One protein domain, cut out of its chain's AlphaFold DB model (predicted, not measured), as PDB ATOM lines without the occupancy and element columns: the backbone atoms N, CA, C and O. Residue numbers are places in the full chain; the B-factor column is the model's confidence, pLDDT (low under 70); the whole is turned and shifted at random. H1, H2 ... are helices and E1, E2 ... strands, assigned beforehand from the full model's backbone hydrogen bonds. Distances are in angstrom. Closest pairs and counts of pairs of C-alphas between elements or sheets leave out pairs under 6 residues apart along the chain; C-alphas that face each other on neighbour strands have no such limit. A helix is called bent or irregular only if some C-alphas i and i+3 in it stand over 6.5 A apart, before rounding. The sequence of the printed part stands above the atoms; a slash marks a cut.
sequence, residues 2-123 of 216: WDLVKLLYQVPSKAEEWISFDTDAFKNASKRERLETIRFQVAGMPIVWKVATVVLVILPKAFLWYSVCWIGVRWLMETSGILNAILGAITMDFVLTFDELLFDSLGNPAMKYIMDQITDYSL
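What this domain is: This is residues 2 to 123 of the 216 residues of the protein "Hypothetical protein" of Alexandrium andersonii (UniProt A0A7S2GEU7). Picture a long, loosely closed helical hairpin, H4 and then the bent H5, with a small head of the strands E1 and E2 and the short helices H2 and H3 at the opposite end of the rod from the turn at residues 79 to 81. H6 brings the printed part from H5 back toward E2, and H1 runs beside the first part of H4. The printed part has 122 residues, with six named helices and two named strands in the order H1, E1, H2, H3, E2, H4, H5, H6; the two-stranded sheet, E1 - E2, is antiparallel, and the class is mostly helix. The whole is only just loose, close to extended, with a radius of gyration of the C-alphas of 20.5 A and spans of 69 by 31 by 23 A.

Where its parts are: Find C-alpha 2 at (140.834, 187.551, 217.271); from there H1 runs 12.2 A to residue 10. Next come E1, residues 19 to 21, H2, residues 23 to 28, H3, residues 33 to 36, and E2, residues 38 to 41. At C-alpha 47, (144.278, 204.307, 209.245), H4 begins and runs 44.2 A to residue 78; it is neither bent nor irregular, but only just: C-alphas 56 and 59 are 6.4 A apart. H5, residues 82 to 106, was assigned as one helix by its hydrogen bonds but is bent, with C-alphas 96 and 99 6.8 A apart: H5a, residues 82 to 96, is 21.4 A long, and H5b, residues 99 to 106, is 10.3 A. H6, residues 109 to 116, ends at C-alpha 116, (145.394, 181.613, 197.143).

How they stand to each other: Look first at H1, close but not clearly touching H4; their closest C-alphas, of Leu 8 and Lys 50, are 6.8 A apart. In the sheet, N 20 and O 39 are within hydrogen-bond range at 3.0 A. H2 and H3 are close but not clearly touching, with C-alphas of Phe 26 and Arg 34 closest at 5.6 A. H4 and H5a form a helical hairpin, opposite ways at a shallow tilt of 10 degrees; H4 touches H5a with residues 68 to 76 alone, closest at the C-alphas of Leu 76 and Ala 85, 5.9 A. H5b stands at a steep tilt of 52 degrees to H5a and is apart from H4. The closest C-alphas of E2 and H6, of Phe 40 and Ile 114, are 7.0 A apart, and residues 40 to 41 of E2 pair parallel with residues 118 to 119. Every O i to N i+4 pair is within hydrogen-bond range in H1, H5a, H5b and H6, against 26 of 28 in H4 and 1 of 2 in H2; H3 is too short for such a pair.

The domain as a whole: The two C-alphas farthest apart, of Asn 28 and Ser 80, are 69.4 A apart. The printed part has no cut and no long link. The mean pLDDT of the printed part is 90.7, and no printed residue is under 70.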
ATOM      1  N   TRP A   2     139.610 187.174 216.548       88.25
ATOM      2  CA  TRP A   2     140.834 187.551 217.271       88.25
ATOM      3  C   TRP A   2     142.067 187.700 216.372       88.25
ATOM      4  O   TRP A   2     142.736 188.726 216.430       88.25
ATOM      5  N   ASP A   3     142.316 186.734 215.485       88.56
ATOM      6  CA  ASP A   3     143.474 186.787 214.582       88.56
ATOM      7  C   ASP A   3     143.407 187.976 213.615       88.56
ATOM      8  O   ASP A   3     144.424 188.596 213.333       88.56
ATOM      9  N   LEU A   4     142.202 188.370 213.192       89.31
ATOM     10  CA  LEU A   4     141.990 189.522 212.313       89.31
ATOM     11  C   LEU A   4     142.213 190.848 213.057       89.31
ATOM     12  O   LEU A   4     142.835 191.761 212.518       89.31
ATOM     13  N   VAL A   5     141.768 190.942 214.314       93.44
ATOM     14  CA  VAL A   5     142.062 192.093 215.187       93.44
ATOM     15  C   VAL A   5     143.564 192.198 215.444       93.44
ATOM     16  O   VAL A   5     144.135 193.282 215.337       93.44
ATOM     17  N   LYS A   6     144.216 191.069 215.738       92.50
ATOM     18  CA  LYS A   6     145.663 191.000 215.942       92.50
ATOM     19  C   LYS A   6     146.420 191.433 214.683       92.50
ATOM     20  O   LYS A   6     147.325 192.254 214.791       92.50
ATOM     21  N   LEU A   7     146.011 190.952 213.508       91.12
ATOM     22  CA  LEU A   7     146.587 191.343 212.223       91.12
ATOM     23  C   LEU A   7     146.442 192.852 211.990       91.12
ATOM     24  O   LEU A   7     147.434 193.524 211.733       91.12
ATOM     25  N   LEU A   8     145.244 193.422 212.166       93.62
ATOM     26  CA  LEU A   8     145.019 194.868 211.997       93.62
ATOM     27  C   LEU A   8     145.850 195.732 212.951       93.62
ATOM     28  O   LEU A   8     146.271 196.832 212.580       93.62
ATOM     29  N   TYR A   9     146.068 195.241 214.172       94.56
ATOM     30  CA  TYR A   9     146.911 195.909 215.157       94.56
ATOM     31  C   TYR A   9     148.392 195.878 214.758       94.56
ATOM     32  O   TYR A   9     149.106 196.854 214.971       94.56
ATOM     33  N   GLN A  10     148.849 194.773 214.168       93.06
ATOM     34  CA  GLN A  10     150.254 194.558 213.821       93.06
ATOM     35  C   GLN A  10     150.663 195.172 212.480       93.06
ATOM     36  O   GLN A  10     151.807 195.592 212.334       93.06
ATOM     37  N   VAL A  11     149.747 195.256 211.513       94.06
ATOM     38  CA  VAL A  11     150.018 195.866 210.206       94.06
ATOM     39  C   VAL A  11     150.379 197.349 210.393       94.06
ATOM     40  O   VAL A  11     149.662 198.058 211.103       94.06
ATOM     41  N   PRO A  12     151.451 197.878 209.771       95.00
ATOM     42  CA  PRO A  12     151.811 199.288 209.896       95.00
ATOM     43  C   PRO A  12     150.740 200.207 209.285       95.00
ATOM     44  O   PRO A  12     149.998 199.827 208.384       95.00
ATOM     45  N   SER A  13     150.626 201.434 209.800       96.62
ATOM     46  CA  SER A  13     149.621 202.416 209.343       96.62
ATOM     47  C   SER A  13     150.047 203.231 208.113       96.62
ATOM     48  O   SER A  13     149.305 204.109 207.668       96.62
ATOM     49  N   LYS A  14     151.254 202.990 207.593       95.94
ATOM     50  CA  LYS A  14     151.758 203.624 206.371       95.94
ATOM     51  C   LYS A  14     151.238 202.846 205.167       95.94
ATOM     52  O   LYS A  14     151.185 201.626 205.223       95.94
ATOM     53  N   ALA A  15     150.836 203.552 204.115       94.44
ATOM     54  CA  ALA A  15     150.450 202.914 202.863       94.44
ATOM     55  C   ALA A  15     151.691 202.281 202.224       94.44
ATOM     56  O   ALA A  15     152.673 202.983 201.985       94.44
ATOM     57  N   GLU A  16     151.637 200.982 201.965       94.38
ATOM     58  CA  GLU A  16     152.703 200.235 201.300       94.38
ATOM     59  C   GLU A  16     152.127 199.457 200.110       94.38
ATOM     60  O   GLU A  16     150.923 199.197 200.032       94.38
ATOM     61  N   GLU A  17     152.986 199.101 199.158       93.81
ATOM     62  CA  GLU A  17     152.582 198.337 197.980       93.81
ATOM     63  C   GLU A  17     152.328 196.866 198.354       93.81
ATOM     64  O   GLU A  17     153.199 196.157 198.860       93.81
ATOM     65  N   TRP A  18     151.102 196.409 198.097       93.69
ATOM     66  CA  TRP A  18     150.627 195.038 198.340       93.69
ATOM     67  C   TRP A  18     151.114 194.020 197.302       93.69
ATOM     68  O   TRP A  18     150.970 192.813 197.498       93.69
ATOM     69  N   ILE A  19     151.701 194.505 196.207       94.06
ATOM     70  CA  ILE A  19     152.283 193.684 195.154       94.06
ATOM     71  C   ILE A  19     153.790 193.901 195.186       94.06
ATOM     72  O   ILE A  19     154.252 195.016 194.954       94.06
ATOM     73  N   SER A  20     154.546 192.843 195.468       92.12
ATOM     74  CA  SER A  20     156.000 192.862 195.361       92.12
ATOM     75  C   SER A  20     156.443 192.061 194.141       92.12
ATOM     76  O   SER A  20     155.934 190.976 193.847       92.12
ATOM     77  N   PHE A  21     157.391 192.628 193.397       93.00
ATOM     78  CA  PHE A  21     158.013 191.980 192.251       93.00
ATOM     79  C   PHE A  21     159.503 191.846 192.530       93.00
ATOM     80  O   PHE A  21     160.159 192.822 192.897       93.00
ATOM     81  N   ASP A  22     160.046 190.654 192.312       91.81
ATOM     82  CA  ASP A  22     161.491 190.489 192.221       91.81
ATOM     83  C   ASP A  22     161.954 191.124 190.902       91.81
ATOM     84  O   ASP A  22     161.688 190.611 189.812       91.81
ATOM     85  N   THR A  23     162.593 192.293 190.994       92.94
ATOM     86  CA  THR A  23     163.000 193.089 189.829       92.94
ATOM     87  C   THR A  23     163.968 192.359 188.905       92.94
ATOM     88  O   THR A  23     163.967 192.635 187.701       92.94
ATOM     89  N   ASP A  24     164.774 191.439 189.432       93.06
ATOM     90  CA  ASP A  24     165.787 190.730 188.652       93.06
ATOM     91  C   ASP A  24     165.185 189.510 187.957       93.06
ATOM     92  O   ASP A  24     165.414 189.299 186.760       93.06
ATOM     93  N   ALA A  25     164.319 188.773 188.658       91.44
ATOM     94  CA  ALA A  25     163.531 187.705 188.049       91.44
ATOM     95  C   ALA A  25     162.589 188.257 186.965       91.44
ATOM     96  O   ALA A  25     162.516 187.717 185.859       91.44
ATOM     97  N   PHE A  26     161.931 189.390 187.225       92.50
ATOM     98  CA  PHE A  26     160.948 189.973 186.312       92.50
ATOM     99  C   PHE A  26     161.548 190.433 184.973       92.50
ATOM    100  O   PHE A  26     160.903 190.314 183.926       92.50
ATOM    101  N   LYS A  27     162.787 190.950 184.975       94.62
ATOM    102  CA  LYS A  27     163.471 191.399 183.746       94.62
ATOM    103  C   LYS A  27     163.797 190.239 182.806       94.62
ATOM    104  O   LYS A  27     163.629 190.390 181.596       94.62
ATOM    105  N   ASN A  28     164.218 189.104 183.363       94.81
ATOM    106  CA  ASN A  28     164.678 187.943 182.598       94.81
ATOM    107  C   ASN A  28     163.549 186.952 182.256       94.81
ATOM    108  O   ASN A  28     163.694 186.163 181.326       94.81
ATOM    109  N   ALA A  29     162.422 187.015 182.968       93.81
ATOM    110  CA  ALA A  29     161.281 186.128 182.784       93.81
ATOM    111  C   ALA A  29     160.503 186.386 181.479       93.81
ATOM    112  O   ALA A  29     160.241 187.533 181.077       93.81
ATOM    113  N   SER A  30     160.053 185.297 180.852       95.69
ATOM    114  CA  SER A  30     159.094 185.311 179.747       95.69
ATOM    115  C   SER A  30     157.733 185.868 180.192       95.69
ATOM    116  O   SER A  30     157.408 185.926 181.376       95.69
ATOM    117  N   LYS A  31     156.876 186.278 179.245       92.56
ATOM    118  CA  LYS A  31     155.579 186.913 179.565       92.56
ATOM    119  C   LYS A  31     154.676 186.061 180.478       92.56
ATOM    120  O   LYS A  31     153.890 186.637 181.221       92.56
ATOM    121  N   ARG A  32     154.776 184.725 180.419       89.50
ATOM    122  CA  ARG A  32     154.037 183.815 181.315       89.50
ATOM    123  C   ARG A  32     154.670 183.751 182.705       89.50
ATOM    124  O   ARG A  32     153.972 183.994 183.680       89.50
ATOM    125  N   GLU A  33     155.982 183.556 182.781       91.50
ATOM    126  CA  GLU A  33     156.733 183.523 184.050       91.50
ATOM    127  C   GLU A  33     156.629 184.848 184.824       91.50
ATOM    128  O   GLU A  33     156.614 184.866 186.053       91.50
ATOM    129  N   ARG A  34     156.472 185.979 184.120       88.50
ATOM    130  CA  ARG A  34     156.229 187.288 184.750       88.50
ATOM    131  C   ARG A  34     154.959 187.331 185.594       88.50
ATOM    132  O   ARG A  34     154.944 188.065 186.573       88.50
ATOM    133  N   LEU A  35     153.914 186.590 185.218       86.50
ATOM    134  CA  LEU A  35     152.674 186.515 185.999       86.50
ATOM    135  C   LEU A  35     152.854 185.642 187.244       86.50
ATOM    136  O   LEU A  35     152.315 185.968 188.292       86.50
ATOM    137  N   GLU A  36     153.658 184.586 187.142       87.50
ATOM    138  CA  GLU A  36     153.977 183.685 188.258       87.50
ATOM    139  C   GLU A  36     154.953 184.317 189.266       87.50
ATOM    140  O   GLU A  36     155.006 183.917 190.424       87.50
ATOM    141  N   THR A  37     155.708 185.338 188.848       89.88
ATOM    142  CA  THR A  37     156.651 186.068 189.718       89.88
ATOM    143  C   THR A  37     155.949 187.096 190.619       89.88
ATOM    144  O   THR A  37     156.569 187.652 191.524       89.88
ATOM    145  N   ILE A  38     154.664 187.377 190.383       92.00
ATOM    146  CA  ILE A  38     153.901 188.358 191.163       92.00
ATOM    147  C   ILE A  38     153.593 187.764 192.535       92.00
ATOM    148  O   ILE A  38     152.845 186.795 192.636       92.00
ATOM    149  N   ARG A  39     154.143 188.360 193.597       91.94
ATOM    150  CA  ARG A  39     153.832 187.958 194.971       91.94
ATOM    151  C   ARG A  39     152.871 188.952 195.597       91.94
ATOM    152  O   ARG A  39     153.120 190.159 195.615       91.94
ATOM    153  N   PHE A  40     151.771 188.427 196.122       94.62
ATOM    154  CA  PHE A  40     150.819 189.201 196.902       94.62
ATOM    155  C   PHE A  40     151.201 189.094 198.373       94.62
ATOM    156  O   PHE A  40     151.329 187.998 198.923       94.62
ATOM    157  N   GLN A  41     151.403 190.240 199.010       92.62
ATOM    158  CA  GLN A  41     151.783 190.320 200.414       92.62
ATOM    159  C   GLN A  41     150.834 191.246 201.167       92.62
ATOM    160  O   GLN A  41     150.314 192.223 200.624       92.62
ATOM    161  N   VAL A  42     150.622 190.952 202.448       91.19
ATOM    162  CA  VAL A  42     149.884 191.847 203.342       91.19
ATOM    163  C   VAL A  42     150.766 193.062 203.636       91.19
ATOM    164  O   VAL A  42     151.698 192.984 204.431       91.19
ATOM    165  N   ALA A  43     150.487 194.174 202.962       92.00
ATOM    166  CA  ALA A  43     151.216 195.428 203.119       92.00
ATOM    167  C   ALA A  43     150.551 196.369 204.138       92.00
ATOM    168  O   ALA A  43     149.401 196.175 204.547       92.00
ATOM    169  N   GLY A  44     151.286 197.404 204.550       92.94
ATOM    170  CA  GLY A  44     150.775 198.484 205.385       92.94
ATOM    171  C   GLY A  44     149.464 199.101 204.877       92.94
ATOM    172  O   GLY A  44     149.290 199.384 203.689       92.94
ATOM    173  N   MET A  45     148.528 199.327 205.804       95.12
ATOM    174  CA  MET A  45     147.174 199.809 205.517       95.12
ATOM    175  C   MET A  45     146.952 201.196 206.144       95.12
ATOM    176  O   MET A  45     147.161 201.352 207.351       95.12
ATOM    177  N   PRO A  46     146.459 202.200 205.389       96.75
ATOM    178  CA  PRO A  46     146.095 203.503 205.943       96.75
ATOM    179  C   PRO A  46     145.078 203.398 207.086       96.75
ATOM    180  O   PRO A  46     144.176 202.561 207.057       96.75
ATOM    181  N   ILE A  47     145.156 204.310 208.058       96.50
ATOM    182  CA  ILE A  47     144.278 204.307 209.245       96.50
ATOM    183  C   ILE A  47     142.792 204.358 208.862       96.50
ATOM    184  O   ILE A  47     141.987 203.647 209.456       96.50
ATOM    185  N   VAL A  48     142.430 205.147 207.843       96.75
ATOM    186  CA  VAL A  48     141.038 205.249 207.364       96.75
ATOM    187  C   VAL A  48     140.515 203.885 206.907       96.75
ATOM    188  O   VAL A  48     139.413 203.494 207.284       96.75
ATOM    189  N   TRP A  49     141.330 203.128 206.166       95.69
ATOM    190  CA  TRP A  49     140.981 201.777 205.727       95.69
ATOM    191  C   TRP A  49     140.903 200.795 206.893       95.69
ATOM    192  O   TRP A  49     139.960 200.015 206.946       95.69
ATOM    193  N   LYS A  50     141.798 200.894 207.884       96.00
ATOM    194  CA  LYS A  50     141.708 200.072 209.102       96.00
ATOM    195  C   LYS A  50     140.395 200.296 209.846       96.00
ATOM    196  O   LYS A  50     139.730 199.333 210.218       96.00
ATOM    197  N   VAL A  51     140.004 201.557 210.045       96.56
ATOM    198  CA  VAL A  51     138.733 201.903 210.699       96.56
ATOM    199  C   VAL A  51     137.554 201.393 209.874       96.56
ATOM    200  O   VAL A  51     136.652 200.775 210.435       96.56
ATOM    201  N   ALA A  52     137.583 201.570 208.550       97.00
ATOM    202  CA  ALA A  52     136.554 201.038 207.663       97.00
ATOM    203  C   ALA A  52     136.436 199.509 207.775       97.00
ATOM    204  O   ALA A  52     135.329 199.002 207.920       97.00
ATOM    205  N   THR A  53     137.546 198.763 207.802       94.88
ATOM    206  CA  THR A  53     137.537 197.305 208.007       94.88
ATOM    207  C   THR A  53     136.982 196.922 209.379       94.88
ATOM    208  O   THR A  53     136.189 195.987 209.486       94.88
ATOM    209  N   VAL A  54     137.336 197.648 210.443       96.12
ATOM    210  CA  VAL A  54     136.781 197.389 211.781       96.12
ATOM    211  C   VAL A  54     135.264 197.591 211.791       96.12
ATOM    212  O   VAL A  54     134.536 196.729 212.276       96.12
ATOM    213  N   VAL A  55     134.776 198.696 211.225       97.25
ATOM    214  CA  VAL A  55     133.353 199.060 211.260       97.25
ATOM    215  C   VAL A  55     132.512 198.227 210.293       97.25
ATOM    216  O   VAL A  55     131.413 197.824 210.656       97.25
ATOM    217  N   LEU A  56     132.999 197.958 209.081       95.94
ATOM    218  CA  LEU A  56     132.231 197.267 208.039       95.94
ATOM    219  C   LEU A  56     132.395 195.746 208.067       95.94
ATOM    220  O   LEU A  56     131.522 195.046 207.566       95.94
ATOM    221  N   VAL A  57     133.486 195.220 208.633       92.81
ATOM    222  CA  VAL A  57     133.776 193.775 208.613       92.81
ATOM    223  C   VAL A  57     133.783 193.188 210.019       92.81
ATOM    224  O   VAL A  57     133.025 192.258 210.298       92.81
ATOM    225  N   ILE A  58     134.606 193.718 210.931       92.88
ATOM    226  CA  ILE A  58     134.736 193.129 212.275       92.88
ATOM    227  C   ILE A  58     133.461 193.306 213.082       92.88
ATOM    228  O   ILE A  58     133.001 192.339 213.680       92.88
ATOM    229  N   LEU A  59     132.906 194.517 213.124       94.25
ATOM    230  CA  LEU A  59     131.755 194.820 213.964       94.25
ATOM    231  C   LEU A  59     130.528 193.986 213.552       94.25
ATOM    232  O   LEU A  59     129.985 193.317 214.432       94.25
ATOM    233  N   PRO A  60     130.136 193.890 212.264       91.56
ATOM    234  CA  PRO A  60     129.044 193.014 211.854       91.56
ATOM    235  C   PRO A  60     129.334 191.542 212.148       91.56
ATOM    236  O   PRO A  60     128.461 190.849 212.661       91.56
ATOM    237  N   LYS A  61     130.567 191.060 211.920       89.12
ATOM    238  CA  LYS A  61     130.930 189.661 212.216       89.12
ATOM    239  C   LYS A  61     130.897 189.361 213.720       89.12
ATOM    240  O   LYS A  61     130.427 188.300 214.119       89.12
ATOM    241  N   ALA A  62     131.345 190.292 214.561       90.88
ATOM    242  CA  ALA A  62     131.273 190.180 216.017       90.88
ATOM    243  C   ALA A  62     129.828 190.240 216.524       90.88
ATOM    244  O   ALA A  62     129.459 189.464 217.402       90.88
ATOM    245  N   PHE A  63     129.002 191.113 215.944       90.75
ATOM    246  CA  PHE A  63     127.579 191.206 216.251       90.75
ATOM    247  C   PHE A  63     126.825 189.929 215.863       90.75
ATOM    248  O   PHE A  63     126.042 189.418 216.665       90.75
ATOM    249  N   LEU A  64     127.088 189.381 214.672       88.44
ATOM    250  CA  LEU A  64     126.528 188.103 214.231       88.44
ATOM    251  C   LEU A  64     126.960 186.973 215.160       88.44
ATOM    252  O   LEU A  64     126.111 186.249 215.662       88.44
ATOM    253  N   TRP A  65     128.257 186.867 215.460       89.00
ATOM    254  CA  TRP A  65     128.770 185.861 216.388       89.00
ATOM    255  C   TRP A  65     128.100 185.955 217.766       89.00
ATOM    256  O   TRP A  65     127.602 184.956 218.276       89.00
ATOM    257  N   TYR A  66     128.015 187.160 218.335       91.19
ATOM    258  CA  TYR A  66     127.346 187.392 219.613       91.19
ATOM    259  C   TYR A  66     125.865 186.999 219.560       91.19
ATOM    260  O   TYR A  66     125.386 186.301 220.450       91.19
ATOM    261  N   SER A  67     125.150 187.411 218.510       88.94
ATOM    262  CA  SER A  67     123.723 187.120 218.339       88.94
ATOM    263  C   SER A  67     123.473 185.621 218.201       88.94
ATOM    264  O   SER A  67     122.577 185.093 218.850       88.94
ATOM    265  N   VAL A  68     124.293 184.919 217.414       86.31
ATOM    266  CA  VAL A  68     124.188 183.466 217.228       86.31
ATOM    267  C   VAL A  68     124.503 182.727 218.529       86.31
ATOM    268  O   VAL A  68     123.742 181.843 218.910       86.31
ATOM    269  N   CYS A  69     125.558 183.108 219.258       88.56
ATOM    270  CA  CYS A  69     125.851 182.523 220.570       88.56
ATOM    271  C   CYS A  69     124.713 182.760 221.569       88.56
ATOM    272  O   CYS A  69     124.309 181.835 222.269       88.56
ATOM    273  N   TRP A  70     124.171 183.979 221.619       90.81
ATOM    274  CA  TRP A  70     123.076 184.327 222.520       90.81
ATOM    275  C   TRP A  70     121.798 183.542 222.212       90.81
ATOM    276  O   TRP A  70     121.219 182.937 223.112       90.81
ATOM    277  N   ILE A  71     121.382 183.513 220.942       86.75
ATOM    278  CA  ILE A  71     120.211 182.754 220.490       86.75
ATOM    279  C   ILE A  71     120.425 181.259 220.732       86.75
ATOM    280  O   ILE A  71     119.525 180.598 221.236       86.75
ATOM    281  N   GLY A  72     121.619 180.739 220.434       86.12
ATOM    282  CA  GLY A  72     121.968 179.338 220.653       86.12
ATOM    283  C   GLY A  72     121.868 178.930 222.121       86.12
ATOM    284  O   GLY A  72     121.221 177.935 222.429       86.12
ATOM    285  N   VAL A  73     122.439 179.717 223.039       89.12
ATOM    286  CA  VAL A  73     122.349 179.449 224.486       89.12
ATOM    287  C   VAL A  73     120.910 179.551 224.975       89.12
ATOM    288  O   VAL A  73     120.442 178.653 225.668       89.12
ATOM    289  N   ARG A  74     120.186 180.607 224.588       87.44
ATOM    290  CA  ARG A  74     118.774 180.767 224.952       87.44
ATOM    291  C   ARG A  74     117.954 179.561 224.506       87.44
ATOM    292  O   ARG A  74     117.210 178.996 225.295       87.44
ATOM    293  N   TRP A  75     118.143 179.136 223.266       83.31
ATOM    294  CA  TRP A  75     117.421 178.005 222.716       83.31
ATOM    295  C   TRP A  75     117.811 176.681 223.384       83.31
ATOM    296  O   TRP A  75     116.931 175.885 223.691       83.31
ATOM    297  N   LEU A  76     119.092 176.460 223.695       85.56
ATOM    298  CA  LEU A  76     119.540 175.286 224.459       85.56
ATOM    299  C   LEU A  76     118.896 175.209 225.848       85.56
ATOM    300  O   LEU A  76     118.593 174.113 226.308       85.56
ATOM    301  N   MET A  77     118.682 176.350 226.503       87.31
ATOM    302  CA  MET A  77     118.073 176.402 227.834       87.31
ATOM    303  C   MET A  77     116.543 176.297 227.799       87.31
ATOM    304  O   MET A  77     115.952 175.747 228.724       87.31
ATOM    305  N   GLU A  78     115.898 176.807 226.748       83.88
ATOM    306  CA  GLU A  78     114.439 176.739 226.572       83.88
ATOM    307  C   GLU A  78     113.973 175.379 226.025       83.88
ATOM    308  O   GLU A  78     112.817 174.991 226.208       83.88
ATOM    309  N   THR A  79     114.858 174.628 225.365       83.31
ATOM    310  CA  THR A  79     114.488 173.383 224.691       83.31
ATOM    311  C   THR A  79     114.907 172.158 225.497       83.31
ATOM    312  O   THR A  79     116.087 171.885 225.677       83.31
ATOM    313  N   SER A  80     113.945 171.332 225.909       73.25
ATOM    314  CA  SER A  80     114.189 170.122 226.715       73.25
ATOM    315  C   SER A  80     114.711 168.906 225.924       73.25
ATOM    316  O   SER A  80     114.855 167.819 226.483       73.25
ATOM    317  N   GLY A  81     114.986 169.054 224.621       79.62
ATOM    318  CA  GLY A  81     115.281 167.945 223.707       79.62
ATOM    319  C   GLY A  81     116.690 167.966 223.113       79.62
ATOM    320  O   GLY A  81     117.091 168.933 222.469       79.62
ATOM    321  N   ILE A  82     117.408 166.841 223.221       83.69
ATOM    322  CA  ILE A  82     118.756 166.664 222.647       83.69
ATOM    323  C   ILE A  82     118.793 166.810 221.116       83.69
ATOM    324  O   ILE A  82     119.752 167.347 220.570       83.69
ATOM    325  N   LEU A  83     117.740 166.376 220.413       84.19
ATOM    326  CA  LEU A  83     117.660 166.487 218.950       84.19
ATOM    327  C   LEU A  83     117.636 167.939 218.490       84.19
ATOM    328  O   LEU A  83     118.264 168.282 217.491       84.19
ATOM    329  N   ASN A  84     116.953 168.787 219.253       79.94
ATOM    330  CA  ASN A  84     116.943 170.210 219.002       79.94
ATOM    331  C   ASN A  84     118.372 170.734 219.171       79.94
ATOM    332  O   ASN A  84     118.945 171.196 218.189       79.94
ATOM    333  N   ALA A  85     119.021 170.516 220.318       79.69
ATOM    334  CA  ALA A  85     120.413 170.939 220.530       79.69
ATOM    335  C   ALA A  85     121.361 170.577 219.362       79.69
ATOM    336  O   ALA A  85     122.133 171.424 218.909       79.69
ATOM    337  N   ILE A  86     121.249 169.358 218.817       85.50
ATOM    338  CA  ILE A  86     122.029 168.907 217.652       85.50
ATOM    339  C   ILE A  86     121.688 169.713 216.384       85.50
ATOM    340  O   ILE A  86     122.598 170.199 215.714       85.50
ATOM    341  N   LEU A  87     120.405 169.896 216.053       85.69
ATOM    342  CA  LEU A  87     119.978 170.675 214.879       85.69
ATOM    343  C   LEU A  87     120.412 172.147 214.961       85.69
ATOM    344  O   LEU A  87     120.824 172.728 213.952       85.69
ATOM    345  N   GLY A  88     120.355 172.737 216.156       81.06
ATOM    346  CA  GLY A  88     120.843 174.095 216.402       81.06
ATOM    347  C   GLY A  88     122.352 174.210 216.185       81.06
ATOM    348  O   GLY A  88     122.803 175.135 215.512       81.06
ATOM    349  N   ALA A  89     123.126 173.234 216.672       83.75
ATOM    350  CA  ALA A  89     124.571 173.189 216.456       83.75
ATOM    351  C   ALA A  89     124.940 173.040 214.968       83.75
ATOM    352  O   ALA A  89     125.805 173.765 214.484       83.75
ATOM    353  N   ILE A  90     124.248 172.167 214.223       89.31
ATOM    354  CA  ILE A  90     124.473 171.979 212.776       89.31
ATOM    355  C   ILE A  90     124.148 173.260 212.000       89.31
ATOM    356  O   ILE A  90     124.896 173.663 211.113       89.31
ATOM    357  N   THR A  91     123.046 173.929 212.345       86.69
ATOM    358  CA  THR A  91     122.652 175.184 211.688       86.69
ATOM    359  C   THR A  91     123.672 176.288 211.966       86.69
ATOM    360  O   THR A  91     124.001 177.061 211.070       86.69
ATOM    361  N   MET A  92     124.213 176.351 213.184       83.19
ATOM    362  CA  MET A  92     125.269 177.298 213.539       83.19
ATOM    363  C   MET A  92     126.560 177.047 212.748       83.19
ATOM    364  O   MET A  92     127.152 178.005 212.258       83.19
ATOM    365  N   ASP A  93     126.970 175.788 212.577       86.44
ATOM    366  CA  ASP A  93     128.138 175.424 211.762       86.44
ATOM    367  C   ASP A  93     127.947 175.795 210.281       86.44
ATOM    368  O   ASP A  93     128.819 176.405 209.658       86.44
ATOM    369  N   PHE A  94     126.750 175.551 209.739       89.94
ATOM    370  CA  PHE A  94     126.388 175.991 208.391       89.94
ATOM    371  C   PHE A  94     126.471 177.517 208.240       89.94
ATOM    372  O   PHE A  94     127.055 178.011 207.282       89.94
ATOM    373  N   VAL A  95     125.936 178.285 209.195       85.75
ATOM    374  CA  VAL A  95     126.004 179.758 209.160       85.75
ATOM    375  C   VAL A  95     127.452 180.256 209.201       85.75
ATOM    376  O   VAL A  95     127.764 181.254 208.554       85.75
ATOM    377  N   LEU A  96     128.336 179.574 209.936       84.12
ATOM    378  CA  LEU A  96     129.752 179.937 210.022       84.12
ATOM    379  C   LEU A  96     130.547 179.607 208.753       84.12
ATOM    380  O   LEU A  96     131.503 180.317 208.480       84.12
ATOM    381  N   THR A  97     130.164 178.572 208.004       89.44
ATOM    382  CA  THR A  97     130.813 178.160 206.740       89.44
ATOM    383  C   THR A  97     130.191 178.815 205.504       89.44
ATOM    384  O   THR A  97     130.740 178.761 204.403       89.44
ATOM    385  N   PHE A  98     129.036 179.462 205.666       89.75
ATOM    386  CA  PHE A  98     128.305 180.075 204.565       89.75
ATOM    387  C   PHE A  98     129.072 181.226 203.899       89.75
ATOM    388  O   PHE A  98     128.940 181.416 202.691       89.75
ATOM    389  N   ASP A  99     129.885 181.987 204.642       88.94
ATOM    390  CA  ASP A  99     130.699 183.062 204.057       88.94
ATOM    391  C   ASP A  99     131.788 182.511 203.122       88.94
ATOM    392  O   ASP A  99     131.981 183.042 202.026       88.94
ATOM    393  N   GLU A 100     132.427 181.403 203.495       91.25
ATOM    394  CA  GLU A 100     133.386 180.678 202.654       91.25
ATOM    395  C   GLU A 100     132.718 180.120 201.388       91.25
ATOM    396  O   GLU A 100     133.242 180.285 200.284       91.25
ATOM    397  N   LEU A 101     131.516 179.548 201.517       93.81
ATOM    398  CA  LEU A 101     130.745 179.033 200.380       93.81
ATOM    399  C   LEU A 101     130.293 180.153 199.431       93.81
ATOM    400  O   LEU A 101     130.321 179.995 198.206       93.81
ATOM    401  N   LEU A 102     129.896 181.310 199.965       92.75
ATOM    402  CA  LEU A 102     129.579 182.485 199.152       92.75
ATOM    403  C   LEU A 102     130.813 183.018 198.422       92.75
ATOM    404  O   LEU A 102     130.719 183.353 197.243       92.75
ATOM    405  N   PHE A 103     131.966 183.078 199.090       93.00
ATOM    406  CA  PHE A 103     133.213 183.490 198.452       93.00
ATOM    407  C   PHE A 103     133.623 182.517 197.338       93.00
ATOM    408  O   PHE A 103     134.024 182.952 196.257       93.00
ATOM    409  N   ASP A 104     133.470 181.211 197.559       95.31
ATOM    410  CA  ASP A 104     133.783 180.213 196.543       95.31
ATOM    411  C   ASP A 104     132.780 180.235 195.374       95.31
ATOM    412  O   ASP A 104     133.162 180.126 194.213       95.31
ATOM    413  N   SER A 105     131.494 180.462 195.617       96.75
ATOM    414  CA  SER A 105     130.504 180.498 194.529       96.75
ATOM    415  C   SER A 105     130.512 181.808 193.731       96.75
ATOM    416  O   SER A 105     130.421 181.782 192.504       96.75
ATOM    417  N   LEU A 106     130.625 182.955 194.404       97.00
ATOM    418  CA  LEU A 106     130.518 184.283 193.787       97.00
ATOM    419  C   LEU A 106     131.878 184.895 193.433       97.00
ATOM    420  O   LEU A 106     131.942 185.912 192.737       97.00
ATOM    421  N   GLY A 107     132.974 184.307 193.913       96.00
ATOM    422  CA  GLY A 107     134.305 184.851 193.719       96.00
ATOM    423  C   GLY A 107     134.789 184.733 192.278       96.00
ATOM    424  O   GLY A 107     134.866 183.641 191.714       96.00
ATOM    425  N   ASN A 108     135.187 185.861 191.687       97.38
ATOM    426  CA  ASN A 108     135.860 185.874 190.390       97.38
ATOM    427  C   ASN A 108     137.119 184.977 190.450       97.38
ATOM    428  O   ASN A 108     137.898 185.130 191.396       97.38
ATOM    429  N   PRO A 109     137.373 184.096 189.458       96.62
ATOM    430  CA  PRO A 109     138.593 183.288 189.394       96.62
ATOM    431  C   PRO A 109     139.887 184.071 189.652       96.62
ATOM    432  O   PRO A 109     140.774 183.572 190.337       96.62
ATOM    433  N   ALA A 110     139.978 185.318 189.179       94.50
ATOM    434  CA  ALA A 110     141.138 186.173 189.439       94.50
ATOM    435  C   ALA A 110     141.297 186.524 190.929       94.50
ATOM    436  O   ALA A 110     142.406 186.517 191.449       94.50
ATOM    437  N   MET A 111     140.195 186.798 191.633       94.75
ATOM    438  CA  MET A 111     140.219 187.077 193.071       94.75
ATOM    439  C   MET A 111     140.598 185.828 193.867       94.75
ATOM    440  O   MET A 111     141.391 185.928 194.797       94.75
ATOM    441  N   LYS A 112     140.066 184.659 193.487       94.94
ATOM    442  CA  LYS A 112     140.445 183.382 194.106       94.94
ATOM    443  C   LYS A 112     141.935 183.109 193.936       94.94
ATOM    444  O   LYS A 112     142.597 182.778 194.908       94.94
ATOM    445  N   TYR A 113     142.456 183.325 192.727       93.44
ATOM    446  CA  TYR A 113     143.881 183.196 192.442       93.44
ATOM    447  C   TYR A 113     144.726 184.147 193.295       93.44
ATOM    448  O   TYR A 113     145.703 183.718 193.892       93.44
ATOM    449  N   ILE A 114     144.332 185.420 193.413       93.00
ATOM    450  CA  ILE A 114     145.032 186.373 194.284       93.00
ATOM    451  C   ILE A 114     145.026 185.871 195.729       93.00
ATOM    452  O   ILE A 114     146.085 185.814 196.336       93.00
ATOM    453  N   MET A 115     143.864 185.480 196.262       92.19
ATOM    454  CA  MET A 115     143.713 185.047 197.658       92.19
ATOM    455  C   MET A 115     144.496 183.769 197.977       92.19
ATOM    456  O   MET A 115     145.058 183.673 199.063       92.19
ATOM    457  N   ASP A 116     144.585 182.834 197.030       92.62
ATOM    458  CA  ASP A 116     145.394 181.613 197.143       92.62
ATOM    459  C   ASP A 116     146.908 181.902 197.150       92.62
ATOM    460  O   ASP A 116     147.690 181.174 197.755       92.62
ATOM    461  N   GLN A 117     147.328 182.998 196.514       92.81
ATOM    462  CA  GLN A 117     148.730 183.414 196.412       92.81
ATOM    463  C   GLN A 117     149.141 184.473 197.453       92.81
ATOM    464  O   GLN A 117     150.284 184.943 197.431       92.81
ATOM    465  N   ILE A 118     148.245 184.879 198.363       93.56
ATOM    466  CA  ILE A 118     148.601 185.793 199.457       93.56
ATOM    467  C   ILE A 118     149.538 185.063 200.414       93.56
ATOM    468  O   ILE A 118     149.193 184.049 201.012       93.56
ATOM    469  N   THR A 119     150.737 185.615 200.584       89.69
ATOM    470  CA  THR A 119     151.694 185.091 201.558       89.69
ATOM    471  C   THR A 119     151.287 185.523 202.965       89.69
ATOM    472  O   THR A 119     150.976 186.697 203.192       89.69
ATOM    473  N   ASP A 120     151.325 184.588 203.917       86.06
ATOM    474  CA  ASP A 120     151.060 184.879 205.325       86.06
ATOM    475  C   ASP A 120     151.981 185.988 205.850       86.06
ATOM    476  O   ASP A 120     153.191 186.001 205.606       86.06
ATOM    477  N   TYR A 121     151.403 186.913 206.620       84.75
ATOM    478  CA  TYR A 121     152.165 187.956 207.297       84.75
ATOM    479  C   TYR A 121     152.996 187.332 208.425       84.75
ATOM    480  O   TYR A 121     152.500 187.085 209.530       84.75
ATOM    481  N   SER A 122     154.270 187.053 208.148       79.81
ATOM    482  CA  SER A 122     155.208 186.575 209.153       79.81
ATOM    483  C   SER A 122     155.617 187.737 210.051       79.81
ATOM    484  O   SER A 122     156.314 188.672 209.661       79.81
ATOM    485  N   LEU A 123     155.157 187.687 211.298       76.94
ATOM    486  CA  LEU A 123     155.683 188.582 212.316       76.94
ATOM    487  C   LEU A 123     157.169 188.275 212.493       76.94
ATOM    488  O   LEU A 123     157.513 187.092 212.592       76.94
TER     489      LEU A 123